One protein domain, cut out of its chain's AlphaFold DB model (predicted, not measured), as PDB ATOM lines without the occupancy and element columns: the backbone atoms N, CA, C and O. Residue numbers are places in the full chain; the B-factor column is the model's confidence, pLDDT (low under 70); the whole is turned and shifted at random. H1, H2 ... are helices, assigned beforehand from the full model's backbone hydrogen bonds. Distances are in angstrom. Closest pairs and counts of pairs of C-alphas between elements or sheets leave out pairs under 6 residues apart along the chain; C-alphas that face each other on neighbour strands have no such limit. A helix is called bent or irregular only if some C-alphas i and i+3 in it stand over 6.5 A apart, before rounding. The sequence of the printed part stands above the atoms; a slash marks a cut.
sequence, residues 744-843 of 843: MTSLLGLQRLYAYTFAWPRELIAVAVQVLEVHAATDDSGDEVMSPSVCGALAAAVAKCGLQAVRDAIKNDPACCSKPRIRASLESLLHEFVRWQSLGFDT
ATOM      1  N   MET A 744     -45.030 -12.349 -37.985       73.06
ATOM      2  CA  MET A 744     -44.805 -11.628 -39.250       73.06
ATOM      3  C   MET A 744     -46.079 -10.933 -39.767       73.06
ATOM      4  O   MET A 744     -46.023  -9.795 -40.224       73.06
ATOM      5  N   THR A 745     -47.250 -11.560 -39.633       73.88
ATOM      6  CA  THR A 745     -48.538 -10.998 -40.080       73.88
ATOM      7  C   THR A 745     -48.840  -9.633 -39.456       73.88
ATOM      8  O   THR A 745     -49.211  -8.701 -40.171       73.88
ATOM      9  N   SER A 746     -48.635  -9.487 -38.142       78.81
ATOM     10  CA  SER A 746     -48.861  -8.226 -37.421       78.81
ATOM     11  C   SER A 746     -47.849  -7.152 -37.817       78.81
ATOM     12  O   SER A 746     -48.222  -5.990 -37.974       78.81
ATOM     13  N   LEU A 747     -46.583  -7.528 -38.041       81.62
ATOM     14  CA  LEU A 747     -45.554  -6.608 -38.540       81.62
ATOM     15  C   LEU A 747     -45.899  -6.092 -39.940       81.62
ATOM     16  O   LEU A 747     -45.850  -4.890 -40.183       81.62
ATOM     17  N   LEU A 748     -46.318  -6.977 -40.847       78.81
ATOM     18  CA  LEU A 748     -46.753  -6.592 -42.188       78.81
ATOM     19  C   LEU A 748     -48.019  -5.718 -42.147       78.81
ATOM     20  O   LEU A 748     -48.117  -4.761 -42.915       78.81
ATOM     21  N   GLY A 749     -48.956  -5.995 -41.232       73.75
ATOM     22  CA  GLY A 749     -50.125  -5.147 -40.962       73.75
ATOM     23  C   GLY A 749     -49.742  -3.727 -40.546       73.75
ATOM     24  O   GLY A 749     -50.130  -2.762 -41.206       73.75
ATOM     25  N   LEU A 750     -48.890  -3.588 -39.524       84.62
ATOM     26  CA  LEU A 750     -48.368  -2.286 -39.084       84.62
ATOM     27  C   LEU A 750     -47.622  -1.557 -40.198       84.62
ATOM     28  O   LEU A 750     -47.842  -0.368 -40.416       84.62
ATOM     29  N   GLN A 751     -46.780  -2.270 -40.946       84.19
ATOM     30  CA  GLN A 751     -46.033  -1.701 -42.060       84.19
ATOM     31  C   GLN A 751     -46.975  -1.091 -43.109       84.19
ATOM     32  O   GLN A 751     -46.745   0.026 -43.575       84.19
ATOM     33  N   ARG A 752     -48.073  -1.784 -43.451       79.06
ATOM     34  CA  ARG A 752     -49.106  -1.253 -44.351       79.06
ATOM     35  C   ARG A 752     -49.810  -0.040 -43.749       79.06
ATOM     36  O   ARG A 752     -49.966   0.966 -44.440       79.06
ATOM     37  N   LEU A 753     -50.236  -0.111 -42.492       78.19
ATOM     38  CA  LEU A 753     -50.942   0.990 -41.836       78.19
ATOM     39  C   LEU A 753     -50.073   2.254 -41.763       78.19
ATOM     40  O   LEU A 753     -50.534   3.330 -42.147       78.19
ATOM     41  N   TYR A 754     -48.805   2.138 -41.367       85.12
ATOM     42  CA  TYR A 754     -47.891   3.279 -41.280       85.12
ATOM     43  C   TYR A 754     -47.499   3.840 -42.648       85.12
ATOM     44  O   TYR A 754     -47.402   5.058 -42.786       85.12
ATOM     45  N   ALA A 755     -47.335   3.000 -43.674       74.06
ATOM     46  CA  ALA A 755     -47.010   3.463 -45.023       74.06
ATOM     47  C   ALA A 755     -48.206   4.110 -45.745       74.06
ATOM     48  O   ALA A 755     -48.065   5.149 -46.392       74.06
ATOM     49  N   TYR A 756     -49.398   3.514 -45.647       71.88
ATOM     50  CA  TYR A 756     -50.545   3.891 -46.481       71.88
ATOM     51  C   TYR A 756     -51.621   4.675 -45.757       71.88
ATOM     52  O   TYR A 756     -52.238   5.530 -46.384       71.88
ATOM     53  N   THR A 757     -51.868   4.404 -44.484       73.31
ATOM     54  CA  THR A 757     -52.983   5.027 -43.766       73.31
ATOM     55  C   THR A 757     -52.500   6.235 -42.982       73.31
ATOM     56  O   THR A 757     -53.014   7.333 -43.172       73.31
ATOM     57  N   PHE A 758     -51.473   6.052 -42.155       80.19
ATOM     58  CA  PHE A 758     -51.022   7.073 -41.212       80.19
ATOM     59  C   PHE A 758     -49.889   7.958 -41.737       80.19
ATOM     60  O   PHE A 758     -49.771   9.099 -41.302       80.19
ATOM     61  N   ALA A 759     -49.082   7.461 -42.683       78.38
ATOM     62  CA  ALA A 759     -47.886   8.145 -43.187       78.38
ATOM     63  C   ALA A 759     -46.911   8.523 -42.052       78.38
ATOM     64  O   ALA A 759     -46.478   9.668 -41.926       78.38
ATOM     65  N   TRP A 760     -46.592   7.545 -41.202       86.50
ATOM     66  CA  TRP A 760     -45.730   7.691 -40.025       86.50
ATOM     67  C   TRP A 760     -44.349   7.077 -40.300       86.50
ATOM     68  O   TRP A 760     -44.156   5.872 -40.119       86.50
ATOM     69  N   PRO A 761     -43.369   7.865 -40.792       84.75
ATOM     70  CA  PRO A 761     -42.115   7.316 -41.299       84.75
ATOM     71  C   PRO A 761     -41.247   6.714 -40.192       84.75
ATOM     72  O   PRO A 761     -40.566   5.726 -40.437       84.75
ATOM     73  N   ARG A 762     -41.268   7.261 -38.973       87.06
ATOM     74  CA  ARG A 762     -40.436   6.769 -37.865       87.06
ATOM     75  C   ARG A 762     -40.863   5.370 -37.424       87.06
ATOM     76  O   ARG A 762     -40.035   4.468 -37.335       87.06
ATOM     77  N   GLU A 763     -42.153   5.195 -37.188       89.31
ATOM     78  CA  GLU A 763     -42.780   3.941 -36.785       89.31
ATOM     79  C   GLU A 763     -42.648   2.895 -37.900       89.31
ATOM     80  O   GLU A 763     -42.335   1.734 -37.630       89.31
ATOM     81  N   LEU A 764     -42.769   3.320 -39.163       87.06
ATOM     82  CA  LEU A 764     -42.509   2.461 -40.313       87.06
ATOM     83  C   LEU A 764     -41.070   1.927 -40.339       87.06
ATOM     84  O   LEU A 764     -40.892   0.731 -40.562       87.06
ATOM     85  N   ILE A 765     -40.051   2.771 -40.121       88.50
ATOM     86  CA  ILE A 765     -38.650   2.311 -40.099       88.50
ATOM     87  C   ILE A 765     -38.441   1.270 -38.997       88.50
ATOM     88  O   ILE A 765     -37.834   0.231 -39.256       88.50
ATOM     89  N   ALA A 766     -38.980   1.503 -37.799       87.12
ATOM     90  CA  ALA A 766     -38.853   0.561 -36.689       87.12
ATOM     91  C   ALA A 766     -39.471  -0.814 -37.007       87.12
ATOM     92  O   ALA A 766     -38.912  -1.848 -36.633       87.12
ATOM     93  N   VAL A 767     -40.603  -0.843 -37.720       86.62
ATOM     94  CA  VAL A 767     -41.233  -2.088 -38.190       86.62
ATOM     95  C   VAL A 767     -40.429  -2.723 -39.328       86.62
ATOM     96  O   VAL A 767     -40.185  -3.925 -39.295       86.62
ATOM     97  N   ALA A 768     -39.957  -1.938 -40.298       84.56
ATOM     98  CA  ALA A 768     -39.163  -2.433 -41.424       84.56
ATOM     99  C   ALA A 768     -37.873  -3.128 -40.963       84.56
ATOM    100  O   ALA A 768     -37.514  -4.181 -41.487       84.56
ATOM    101  N   VAL A 769     -37.199  -2.578 -39.949       84.75
ATOM    102  CA  VAL A 769     -36.015  -3.199 -39.336       84.75
ATOM    103  C   VAL A 769     -36.361  -4.564 -38.737       84.75
ATOM    104  O   VAL A 769     -35.667  -5.537 -39.019       84.75
ATOM    105  N   GLN A 770     -37.466  -4.671 -37.992       82.94
ATOM    106  CA  GLN A 770     -37.922  -5.947 -37.425       82.94
ATOM    107  C   GLN A 770     -38.277  -6.972 -38.507       82.94
ATOM    108  O   GLN A 770     -37.894  -8.132 -38.395       82.94
ATOM    109  N   VAL A 771     -38.949  -6.551 -39.583       77.12
ATOM    110  CA  VAL A 771     -39.264  -7.427 -40.722       77.12
ATOM    111  C   VAL A 771     -37.978  -7.989 -41.332       77.12
ATOM    112  O   VAL A 771     -37.860  -9.205 -41.482       77.12
ATOM    113  N   LEU A 772     -36.990  -7.138 -41.625       76.50
ATOM    114  CA  LEU A 772     -35.714  -7.562 -42.214       76.50
ATOM    115  C   LEU A 772     -34.913  -8.495 -41.300       76.50
ATOM    116  O   LEU A 772     -34.218  -9.382 -41.787       76.50
ATOM    117  N   GLU A 773     -35.021  -8.338 -39.984       77.50
ATOM    118  CA  GLU A 773     -34.375  -9.240 -39.027       77.50
ATOM    119  C   GLU A 773     -34.973 -10.640 -39.041       77.50
ATOM    120  O   GLU A 773     -34.231 -11.620 -38.963       77.50
ATOM    121  N   VAL A 774     -36.298 -10.743 -39.155       73.38
ATOM    122  CA  VAL A 774     -36.959 -12.044 -39.274       73.38
ATOM    123  C   VAL A 774     -36.552 -12.717 -40.583       73.38
ATOM    124  O   VAL A 774     -36.180 -13.884 -40.553       73.38
ATOM    125  N   HIS A 775     -36.499 -11.971 -41.692       69.12
ATOM    126  CA  HIS A 775     -36.027 -12.497 -42.981       69.12
ATOM    127  C   HIS A 775     -34.597 -13.022 -42.910       69.12
ATOM    128  O   HIS A 775     -34.320 -14.139 -43.337       69.12
ATOM    129  N   ALA A 776     -33.695 -12.228 -42.330       66.75
ATOM    130  CA  ALA A 776     -32.298 -12.606 -42.173       66.75
ATOM    131  C   ALA A 776     -32.118 -13.837 -41.266       66.75
ATOM    132  O   ALA A 776     -31.103 -14.518 -41.362       66.75
ATOM    133  N   ALA A 777     -33.078 -14.116 -40.377       64.25
ATOM    134  CA  ALA A 777     -33.070 -15.296 -39.520       64.25
ATOM    135  C   ALA A 777     -33.667 -16.547 -40.190       64.25
ATOM    136  O   ALA A 777     -33.316 -17.652 -39.787       64.25
ATOM    137  N   THR A 778     -34.571 -16.388 -41.160       55.72
ATOM    138  CA  THR A 778     -35.211 -17.498 -41.890       55.72
ATOM    139  C   THR A 778     -34.454 -17.918 -43.146       55.72
ATOM    140  O   THR A 778     -34.693 -19.006 -43.664       55.72
ATOM    141  N   ASP A 779     -33.568 -17.065 -43.657       52.66
ATOM    142  CA  ASP A 779     -32.869 -17.319 -44.909       52.66
ATOM    143  C   ASP A 779     -31.536 -18.070 -44.705       52.66
ATOM    144  O   ASP A 779     -30.474 -17.478 -44.504       52.66
ATOM    145  N   ASP A 780     -31.587 -19.403 -44.800       40.38
ATOM    146  CA  ASP A 780     -30.411 -20.294 -44.781       40.38
ATOM    147  C   ASP A 780     -29.473 -20.089 -45.992       40.38
ATOM    148  O   ASP A 780     -28.341 -20.587 -46.005       40.38
ATOM    149  N   SER A 781     -29.913 -19.373 -47.037       44.66
ATOM    150  CA  SER A 781     -29.099 -19.117 -48.232       44.66
ATOM    151  C   SER A 781     -27.992 -18.078 -47.990       44.66
ATOM    152  O   SER A 781     -26.988 -18.054 -48.719       44.66
ATOM    153  N   GLY A 782     -28.131 -17.274 -46.926       39.16
ATOM    154  CA  GLY A 782     -27.276 -16.123 -46.643       39.16
ATOM    155  C   GLY A 782     -27.479 -14.957 -47.620       39.16
ATOM    156  O   GLY A 782     -26.608 -14.083 -47.701       39.16
ATOM    157  N   ASP A 783     -28.580 -14.955 -48.373       45.25
ATOM    158  CA  ASP A 783     -28.930 -13.921 -49.339       45.25
ATOM    159  C   ASP A 783     -29.695 -12.782 -48.630       45.25
ATOM    160  O   ASP A 783     -30.861 -12.896 -48.284       45.25
ATOM    161  N   GLU A 784     -29.063 -11.624 -48.405       47.62
ATOM    162  CA  GLU A 784     -29.787 -10.419 -47.956       47.62
ATOM    163  C   GLU A 784     -30.574  -9.817 -49.140       47.62
ATOM    164  O   GLU A 784     -30.193  -8.791 -49.711       47.62
ATOM    165  N   VAL A 785     -31.661 -10.470 -49.561       49.66
ATOM    166  CA  VAL A 785     -32.636  -9.874 -50.484       49.66
ATOM    167  C   VAL A 785     -33.543  -8.951 -49.677       49.66
ATOM    168  O   VAL A 785     -34.203  -9.368 -48.727       49.66
ATOM    169  N   MET A 786     -33.565  -7.666 -50.042       58.25
ATOM    170  CA  MET A 786     -34.486  -6.705 -49.439       58.25
ATOM    171  C   MET A 786     -35.923  -7.169 -49.683       58.25
ATOM    172  O   MET A 786     -36.320  -7.390 -50.826       58.25
ATOM    173  N   SER A 787     -36.702  -7.286 -48.609       61.16
ATOM    174  CA  SER A 787     -38.098  -7.707 -48.687       61.16
ATOM    175  C   SER A 787     -38.899  -6.784 -49.627       61.16
ATOM    176  O   SER A 787     -38.919  -5.573 -49.382       61.16
ATOM    177  N   PRO A 788     -39.591  -7.301 -50.666       59.06
ATOM    178  CA  PRO A 788     -40.416  -6.486 -51.572       59.06
ATOM    179  C   PRO A 788     -41.463  -5.651 -50.829       59.06
ATOM    180  O   PRO A 788     -41.722  -4.498 -51.170       59.06
ATOM    181  N   SER A 789     -41.989  -6.213 -49.741       63.06
ATOM    182  CA  SER A 789     -42.878  -5.541 -48.798       63.06
ATOM    183  C   SER A 789     -42.253  -4.271 -48.210       63.06
ATOM    184  O   SER A 789     -42.848  -3.191 -48.252       63.06
ATOM    185  N   VAL A 790     -41.025  -4.384 -47.695       70.94
ATOM    186  CA  VAL A 790     -40.272  -3.261 -47.117       70.94
ATOM    187  C   VAL A 790     -39.945  -2.231 -48.194       70.94
ATOM    188  O   VAL A 790     -40.139  -1.034 -47.966       70.94
ATOM    189  N   CYS A 791     -39.530  -2.687 -49.382       70.31
ATOM    190  CA  CYS A 791     -39.320  -1.823 -50.540       70.31
ATOM    191  C   CYS A 791     -40.557  -0.977 -50.819       70.31
ATOM    192  O   CYS A 791     -40.445   0.245 -50.854       70.31
ATOM    193  N   GLY A 792     -41.728  -1.606 -50.953       66.56
ATOM    194  CA  GLY A 792     -42.994  -0.944 -51.248       66.56
ATOM    195  C   GLY A 792     -43.482   0.011 -50.166       66.56
ATOM    196  O   GLY A 792     -43.979   1.094 -50.480       66.56
ATOM    197  N   ALA A 793     -43.305  -0.341 -48.898       71.19
ATOM    198  CA  ALA A 793     -43.710   0.521 -47.798       71.19
ATOM    199  C   ALA A 793     -42.823   1.770 -47.670       71.19
ATOM    200  O   ALA A 793     -43.342   2.874 -47.502       71.19
ATOM    201  N   LEU A 794     -41.500   1.620 -47.803       75.19
ATOM    202  CA  LEU A 794     -40.557   2.746 -47.795       75.19
ATOM    203  C   LEU A 794     -40.810   3.695 -48.957       75.19
ATOM    204  O   LEU A 794     -40.880   4.903 -48.772       75.19
ATOM    205  N   ALA A 795     -40.993   3.124 -50.136       69.50
ATOM    206  CA  ALA A 795     -41.440   3.789 -51.343       69.50
ATOM    207  C   ALA A 795     -42.655   4.708 -51.104       69.50
ATOM    208  O   ALA A 795     -42.602   5.907 -51.379       69.50
ATOM    209  N   ALA A 796     -43.728   4.163 -50.528       69.12
ATOM    210  CA  ALA A 796     -44.935   4.925 -50.221       69.12
ATOM    211  C   ALA A 796     -44.714   6.004 -49.156       69.12
ATOM    212  O   ALA A 796     -45.264   7.100 -49.265       69.12
ATOM    213  N   ALA A 797     -43.892   5.725 -48.145       74.69
ATOM    214  CA  ALA A 797     -43.530   6.729 -47.155       74.69
ATOM    215  C   ALA A 797     -42.698   7.862 -47.763       74.69
ATOM    216  O   ALA A 797     -42.915   9.016 -47.410       74.69
ATOM    217  N   VAL A 798     -41.798   7.579 -48.707       75.75
ATOM    218  CA  VAL A 798     -41.064   8.626 -49.431       75.75
ATOM    219  C   VAL A 798     -42.018   9.464 -50.281       75.75
ATOM    220  O   VAL A 798     -41.938  10.688 -50.229       75.75
ATOM    221  N   ALA A 799     -42.960   8.834 -50.986       70.25
ATOM    222  CA  ALA A 799     -43.970   9.542 -51.770       70.25
ATOM    223  C   ALA A 799     -44.829  10.499 -50.920       70.25
ATOM    224  O   ALA A 799     -45.166  11.589 -51.374       70.25
ATOM    225  N   LYS A 800     -45.177  10.112 -49.684       73.06
ATOM    226  CA  LYS A 800     -46.052  10.904 -48.799       73.06
ATOM    227  C   LYS A 800     -45.321  11.897 -47.901       73.06
ATOM    228  O   LYS A 800     -45.816  12.995 -47.673       73.06
ATOM    229  N   CYS A 801     -44.184  11.497 -47.344       79.81
ATOM    230  CA  CYS A 801     -43.455  12.251 -46.322       79.81
ATOM    231  C   CYS A 801     -42.203  12.947 -46.877       79.81
ATOM    232  O   CYS A 801     -41.615  13.784 -46.194       79.81
ATOM    233  N   GLY A 802     -41.776  12.598 -48.092       79.19
ATOM    234  CA  GLY A 802     -40.540  13.064 -48.711       79.19
ATOM    235  C   GLY A 802     -39.306  12.249 -48.306       79.19
ATOM    236  O   GLY A 802     -39.213  11.687 -47.210       79.19
ATOM    237  N   LEU A 803     -38.306  12.221 -49.193       82.25
ATOM    238  CA  LEU A 803     -37.068  11.453 -49.008       82.25
ATOM    239  C   LEU A 803     -36.315  11.841 -47.732       82.25
ATOM    240  O   LEU A 803     -35.801  10.977 -47.022       82.25
ATOM    241  N   GLN A 804     -36.225  13.141 -47.451       85.06
ATOM    242  CA  GLN A 804     -35.432  13.641 -46.333       85.06
ATOM    243  C   GLN A 804     -36.016  13.193 -44.986       85.06
ATOM    244  O   GLN A 804     -35.261  12.752 -44.124       85.06
ATOM    245  N   ALA A 805     -37.345  13.189 -44.847       85.38
ATOM    246  CA  ALA A 805     -38.017  12.712 -43.641       85.38
ATOM    247  C   ALA A 805     -37.751  11.219 -43.387       85.38
ATOM    248  O   ALA A 805     -37.416  10.829 -42.268       85.38
ATOM    249  N   VAL A 806     -37.826  10.386 -44.430       85.50
ATOM    250  CA  VAL A 806     -37.526   8.945 -44.332       85.50
ATOM    251  C   VAL A 806     -36.044   8.710 -44.033       85.50
ATOM    252  O   VAL A 806     -35.694   7.882 -43.192       85.50
ATOM    253  N   ARG A 807     -35.148   9.477 -44.663       87.44
ATOM    254  CA  ARG A 807     -33.704   9.394 -44.412       87.44
ATOM    255  C   ARG A 807     -33.350   9.778 -42.978       87.44
ATOM    256  O   ARG A 807     -32.489   9.141 -42.374       87.44
ATOM    257  N   ASP A 808     -33.994  10.803 -42.436       88.00
ATOM    258  CA  ASP A 808     -33.786  11.229 -41.055       88.00
ATOM    259  C   ASP A 808     -34.383  10.225 -40.065       88.00
ATOM    260  O   ASP A 808     -33.757   9.951 -39.042       88.00
ATOM    261  N   ALA A 809     -35.507   9.583 -40.397       88.06
ATOM    262  CA  ALA A 809     -36.034   8.459 -39.624       88.06
ATOM    263  C   ALA A 809     -35.033   7.290 -39.552       88.06
ATOM    264  O   ALA A 809     -34.749   6.809 -38.461       88.06
ATOM    265  N   ILE A 810     -34.411   6.894 -40.672       87.94
ATOM    266  CA  ILE A 810     -33.379   5.835 -40.697       87.94
ATOM    267  C   ILE A 810     -32.157   6.211 -39.853       87.94
ATOM    268  O   ILE A 810     -31.622   5.378 -39.123       87.94
ATOM    269  N   LYS A 811     -31.696   7.465 -39.942       87.50
ATOM    270  CA  LYS A 811     -30.516   7.932 -39.195       87.50
ATOM    271  C   LYS A 811     -30.749   8.001 -37.690       87.50
ATOM    272  O   LYS A 811     -29.812   7.749 -36.939       87.50
ATOM    273  N   ASN A 812     -31.950   8.398 -37.276       86.38
ATOM    274  CA  ASN A 812     -32.277   8.668 -35.877       86.38
ATOM    275  C   ASN A 812     -32.885   7.456 -35.159       86.38
ATOM    276  O   ASN A 812     -33.064   7.503 -33.941       86.38
ATOM    277  N   ASP A 813     -33.210   6.384 -35.884       86.00
ATOM    278  CA  ASP A 813     -33.760   5.175 -35.288       86.00
ATOM    279  C   ASP A 813     -32.678   4.376 -34.519       86.00
ATOM    280  O   ASP A 813     -31.616   4.054 -35.070       86.00
ATOM    281  N   PRO A 814     -32.914   4.048 -33.234       83.62
ATOM    282  CA  PRO A 814     -31.939   3.345 -32.406       83.62
ATOM    283  C   PRO A 814     -31.675   1.904 -32.872       83.62
ATOM    284  O   PRO A 814     -30.544   1.429 -32.733       83.62
ATOM    285  N   ALA A 815     -32.660   1.218 -33.466       77.69
ATOM    286  CA  ALA A 815     -32.479  -0.137 -33.983       77.69
ATOM    287  C   ALA A 815     -31.579  -0.121 -35.229       77.69
ATOM    288  O   ALA A 815     -30.602  -0.875 -35.281       77.69
ATOM    289  N   CYS A 816     -31.793   0.825 -36.152       78.25
ATOM    290  CA  CYS A 816     -30.887   1.082 -37.281       78.25
ATOM    291  C   CYS A 816     -29.457   1.418 -36.830       78.25
ATOM    292  O   CYS A 816     -28.489   0.915 -37.407       78.25
ATOM    293  N   CYS A 817     -29.293   2.245 -35.792       75.19
ATOM    294  CA  CYS A 817     -27.972   2.597 -35.261       75.19
ATOM    295  C   CYS A 817     -27.219   1.387 -34.692       75.19
ATOM    296  O   CYS A 817     -25.997   1.314 -34.813       75.19
ATOM    297  N   SER A 818     -27.936   0.426 -34.106       79.38
ATOM    298  CA  SER A 818     -27.344  -0.802 -33.564       79.38
ATOM    299  C   SER A 818     -26.990  -1.849 -34.633       79.38
ATOM    300  O   SER A 818     -26.209  -2.761 -34.358       79.38
ATOM    301  N   LYS A 819     -27.525  -1.724 -35.861       81.25
ATOM    302  CA  LYS A 819     -27.416  -2.728 -36.939       81.25
ATOM    303  C   LYS A 819     -26.927  -2.095 -38.253       81.25
ATOM    304  O   LYS A 819     -27.725  -1.813 -39.150       81.25
ATOM    305  N   PRO A 820     -25.601  -1.922 -38.430       78.00
ATOM    306  CA  PRO A 820     -25.041  -1.183 -39.564       78.00
ATOM    307  C   PRO A 820     -25.302  -1.837 -40.928       78.00
ATOM    308  O   PRO A 820     -25.361  -1.129 -41.929       78.00
ATOM    309  N   ARG A 821     -25.483  -3.165 -40.983       75.88
ATOM    310  CA  ARG A 821     -25.804  -3.884 -42.230       75.88
ATOM    311  C   ARG A 821     -27.206  -3.556 -42.737       75.88
ATOM    312  O   ARG A 821     -27.338  -3.090 -43.859       75.88
ATOM    313  N   ILE A 822     -28.221  -3.689 -41.878       80.00
ATOM    314  CA  ILE A 822     -29.614  -3.347 -42.209       80.00
ATOM    315  C   ILE A 822     -29.712  -1.880 -42.630       80.00
ATOM    316  O   ILE A 822     -30.315  -1.559 -43.651       80.00
ATOM    317  N   ARG A 823     -29.041  -0.990 -41.890       83.06
ATOM    318  CA  ARG A 823     -28.957   0.425 -42.247       83.06
ATOM    319  C   ARG A 823     -28.352   0.640 -43.638       83.06
ATOM    320  O   ARG A 823     -28.911   1.409 -44.412       83.06
ATOM    321  N   ALA A 824     -27.243  -0.025 -43.967       80.44
ATOM    322  CA  ALA A 824     -26.623   0.086 -45.287       80.44
ATOM    323  C   ALA A 824     -27.553  -0.417 -46.404       80.44
ATOM    324  O   ALA A 824     -27.621   0.207 -47.461       80.44
ATOM    325  N   SER A 825     -28.310  -1.488 -46.160       77.38
ATOM    326  CA  SER A 825     -29.298  -2.012 -47.108       77.38
ATOM    327  C   SER A 825     -30.452  -1.027 -47.334       77.38
ATOM    328  O   SER A 825     -30.815  -0.760 -48.479       77.38
ATOM    329  N   LEU A 826     -30.977  -0.409 -46.269       82.69
ATOM    330  CA  LEU A 826     -32.003   0.639 -46.359       82.69
ATOM    331  C   LEU A 826     -31.482   1.899 -47.074       82.69
ATOM    332  O   LEU A 826     -32.167   2.456 -47.930       82.69
ATOM    333  N   GLU A 827     -30.257   2.340 -46.775       82.62
ATOM    334  CA  GLU A 827     -29.624   3.477 -47.457       82.62
ATOM    335  C   GLU A 827     -29.359   3.170 -48.943       82.62
ATOM    336  O   GLU A 827     -29.592   4.027 -49.799       82.62
ATOM    337  N   SER A 828     -28.937   1.944 -49.274       79.94
ATOM    338  CA  SER A 828     -28.768   1.483 -50.658       79.94
ATOM    339  C   SER A 828     -30.086   1.512 -51.432       79.94
ATOM    340  O   SER A 828     -30.101   1.930 -52.589       79.94
ATOM    341  N   LEU A 829     -31.193   1.123 -50.798       77.31
ATOM    342  CA  LEU A 829     -32.521   1.183 -51.402       77.31
ATOM    343  C   LEU A 829     -32.958   2.631 -51.680       77.31
ATOM    344  O   LEU A 829     -33.471   2.926 -52.755       77.31
ATOM    345  N   LEU A 830     -32.691   3.567 -50.762       77.69
ATOM    346  CA  LEU A 830     -32.951   4.988 -51.023       77.69
ATOM    347  C   LEU A 830     -32.121   5.513 -52.203       77.69
ATOM    348  O   LEU A 830     -32.633   6.271 -53.024       77.69
ATOM    349  N   HIS A 831     -30.854   5.103 -52.319       78.12
ATOM    350  CA  HIS A 831     -30.025   5.426 -53.482       78.12
ATOM    351  C   HIS A 831     -30.584   4.839 -54.780       78.12
ATOM    352  O   HIS A 831     -30.490   5.475 -55.833       78.12
ATOM    353  N   GLU A 832     -31.170   3.647 -54.715       73.44
ATOM    354  CA  GLU A 832     -31.861   3.040 -55.841       73.44
ATOM    355  C   GLU A 832     -33.085   3.870 -56.252       73.44
ATOM    356  O   GLU A 832     -33.192   4.220 -57.426       73.44
ATOM    357  N   PHE A 833     -33.930   4.307 -55.316       74.62
ATOM    358  CA  PHE A 833     -35.062   5.191 -55.627       74.62
ATOM    359  C   PHE A 833     -34.631   6.515 -56.288       74.62
ATOM    360  O   PHE A 833     -35.247   6.946 -57.264       74.62
ATOM    361  N   VAL A 834     -33.518   7.120 -55.845       74.31
ATOM    362  CA  VAL A 834     -32.929   8.299 -56.518       74.31
ATOM    363  C   VAL A 834     -32.517   7.954 -57.950       74.31
ATOM    364  O   VAL A 834     -32.825   8.688 -58.889       74.31
ATOM    365  N   ARG A 835     -31.808   6.834 -58.138       72.81
ATOM    366  CA  ARG A 835     -31.320   6.393 -59.453       72.81
ATOM    367  C   ARG A 835     -32.465   6.156 -60.441       72.81
ATOM    368  O   ARG A 835     -32.286   6.386 -61.635       72.81
ATOM    369  N   TRP A 836     -33.604   5.690 -59.945       70.50
ATOM    370  CA  TRP A 836     -34.802   5.411 -60.727       70.50
ATOM    371  C   TRP A 836     -35.735   6.616 -60.902       70.50
ATOM    372  O   TRP A 836     -36.730   6.481 -61.611       70.50
ATOM    373  N   GLN A 837     -35.409   7.786 -60.332       67.31
ATOM    374  CA  GLN A 837     -36.273   8.976 -60.341       67.31
ATOM    375  C   GLN A 837     -37.696   8.651 -59.864       67.31
ATOM    376  O   GLN A 837     -38.683   8.952 -60.541       67.31
ATOM    377  N   SER A 838     -37.786   7.953 -58.733       62.84
ATOM    378  CA  SER A 838     -39.065   7.577 -58.139       62.84
ATOM    379  C   SER A 838     -39.888   8.811 -57.709       62.84
ATOM    380  O   SER A 838     -39.364   9.916 -57.581       62.84
ATOM    381  N   LEU A 839     -41.192   8.655 -57.481       54.66
ATOM    382  CA  LEU A 839     -42.083   9.721 -57.007       54.66
ATOM    383  C   LEU A 839     -41.601  10.289 -55.656       54.66
ATOM    384  O   LEU A 839     -41.260   9.533 -54.746       54.66
ATOM    385  N   GLY A 840     -41.582  11.620 -55.519       54.88
ATOM    386  CA  GLY A 840     -41.054  12.314 -54.332       54.88
ATOM    387  C   GLY A 840     -39.552  12.633 -54.394       54.88
ATOM    388  O   GLY A 840     -38.980  13.062 -53.390       54.88
ATOM    389  N   PHE A 841     -38.921  12.431 -55.560       58.16
ATOM    390  CA  PHE A 841     -37.503  12.709 -55.832       58.16
ATOM    391  C   PHE A 841     -37.277  13.857 -56.835       58.16
ATOM    392  O   PHE A 841     -36.189  13.957 -57.406       58.16
ATOM    393  N   ASP A 842     -38.268  14.731 -57.035       45.59
ATOM    394  CA  ASP A 842     -38.068  15.965 -57.797       45.59
ATOM    395  C   ASP A 842     -37.097  16.876 -57.028       45.59
ATOM    396  O   ASP A 842     -37.349  17.258 -55.884       45.59
ATOM    397  N   THR A 843     -35.944  17.136 -57.645       35.78
ATOM    398  CA  THR A 843     -34.895  18.046 -57.156       35.78
ATOM    399  C   THR A 843     -35.347  19.491 -57.113       35.78
ATOM    400  O   THR A 843     -35.952  19.921 -58.124       35.78
TER     401      THR A 843
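AT A GLANCE: This is residues 744 to 843 of the 843 residues of an uncharacterized protein of Pycnococcus provasolii (UniProt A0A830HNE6). The longest helix, H2, makes an up-and-down bundle of three with H1 and H3, each running against the one before it. On the side of H2 and H3 away from H1, the antiparallel pair H4 and H6 runs at a steep tilt to them, with short H5 at the turn between. Residues 777 to 782, after H2 and at its end, stick out. You have 100 printed residues with six named helices, H1 to H6 in order, no named strand, class all helix; the whole is compact, radius of gyration of the C-alphas 12.7 A, spans 40 by 27 by 23 A.

IN THESE COORDINATES: Find C-alpha 761 at (-42.115, 7.316, -41.299); from there H2 runs 25.8 A to residue 778. H1, residues 744 to 758, spans 19.8 A; it is only just irregular, with C-alphas 755 and 758 6.6 A apart. H3 is residues 788 to 801, 19.7 A; H4 is 803 to 812; H5 is 814 to 818. H6, residues 820 to 835, runs 22.2 A to C-alpha 835 at (-31.320, 6.393, -59.453).

HOW THE PARTS SIT: Start at the hub, H2. It forms hairpins with H1, at 23 degrees, C-alphas of Tyr 754 and Leu 764 closest at 5.5 A, and with H3, at 9 degrees, Ala 768 and Val 790 at 5.9 A. Residues 761 to 765 of H2 alone touch H4, at a steep tilt of 65 degrees, C-alphas of Arg 762 and Ala 809 closest at 5.0 A. H4 touches residues 823 to 830 of H6 alone, opposite ways at a shallow tilt of 8 degrees, C-alphas of Ile 810 and Arg 823 closest at 7.2 A. Every O i to N i+4 pair is within hydrogen-bond range in H2 to H6; H1 has 10 of 11.

THE WHOLE: The C-alphas of Asp 780 and Thr 843 are farthest apart, 40.5 A. The printed part has no cut, and no link is long. Confidence is under 70 at residues 775 to 789, 792, 795 to 796 and 837 to 843.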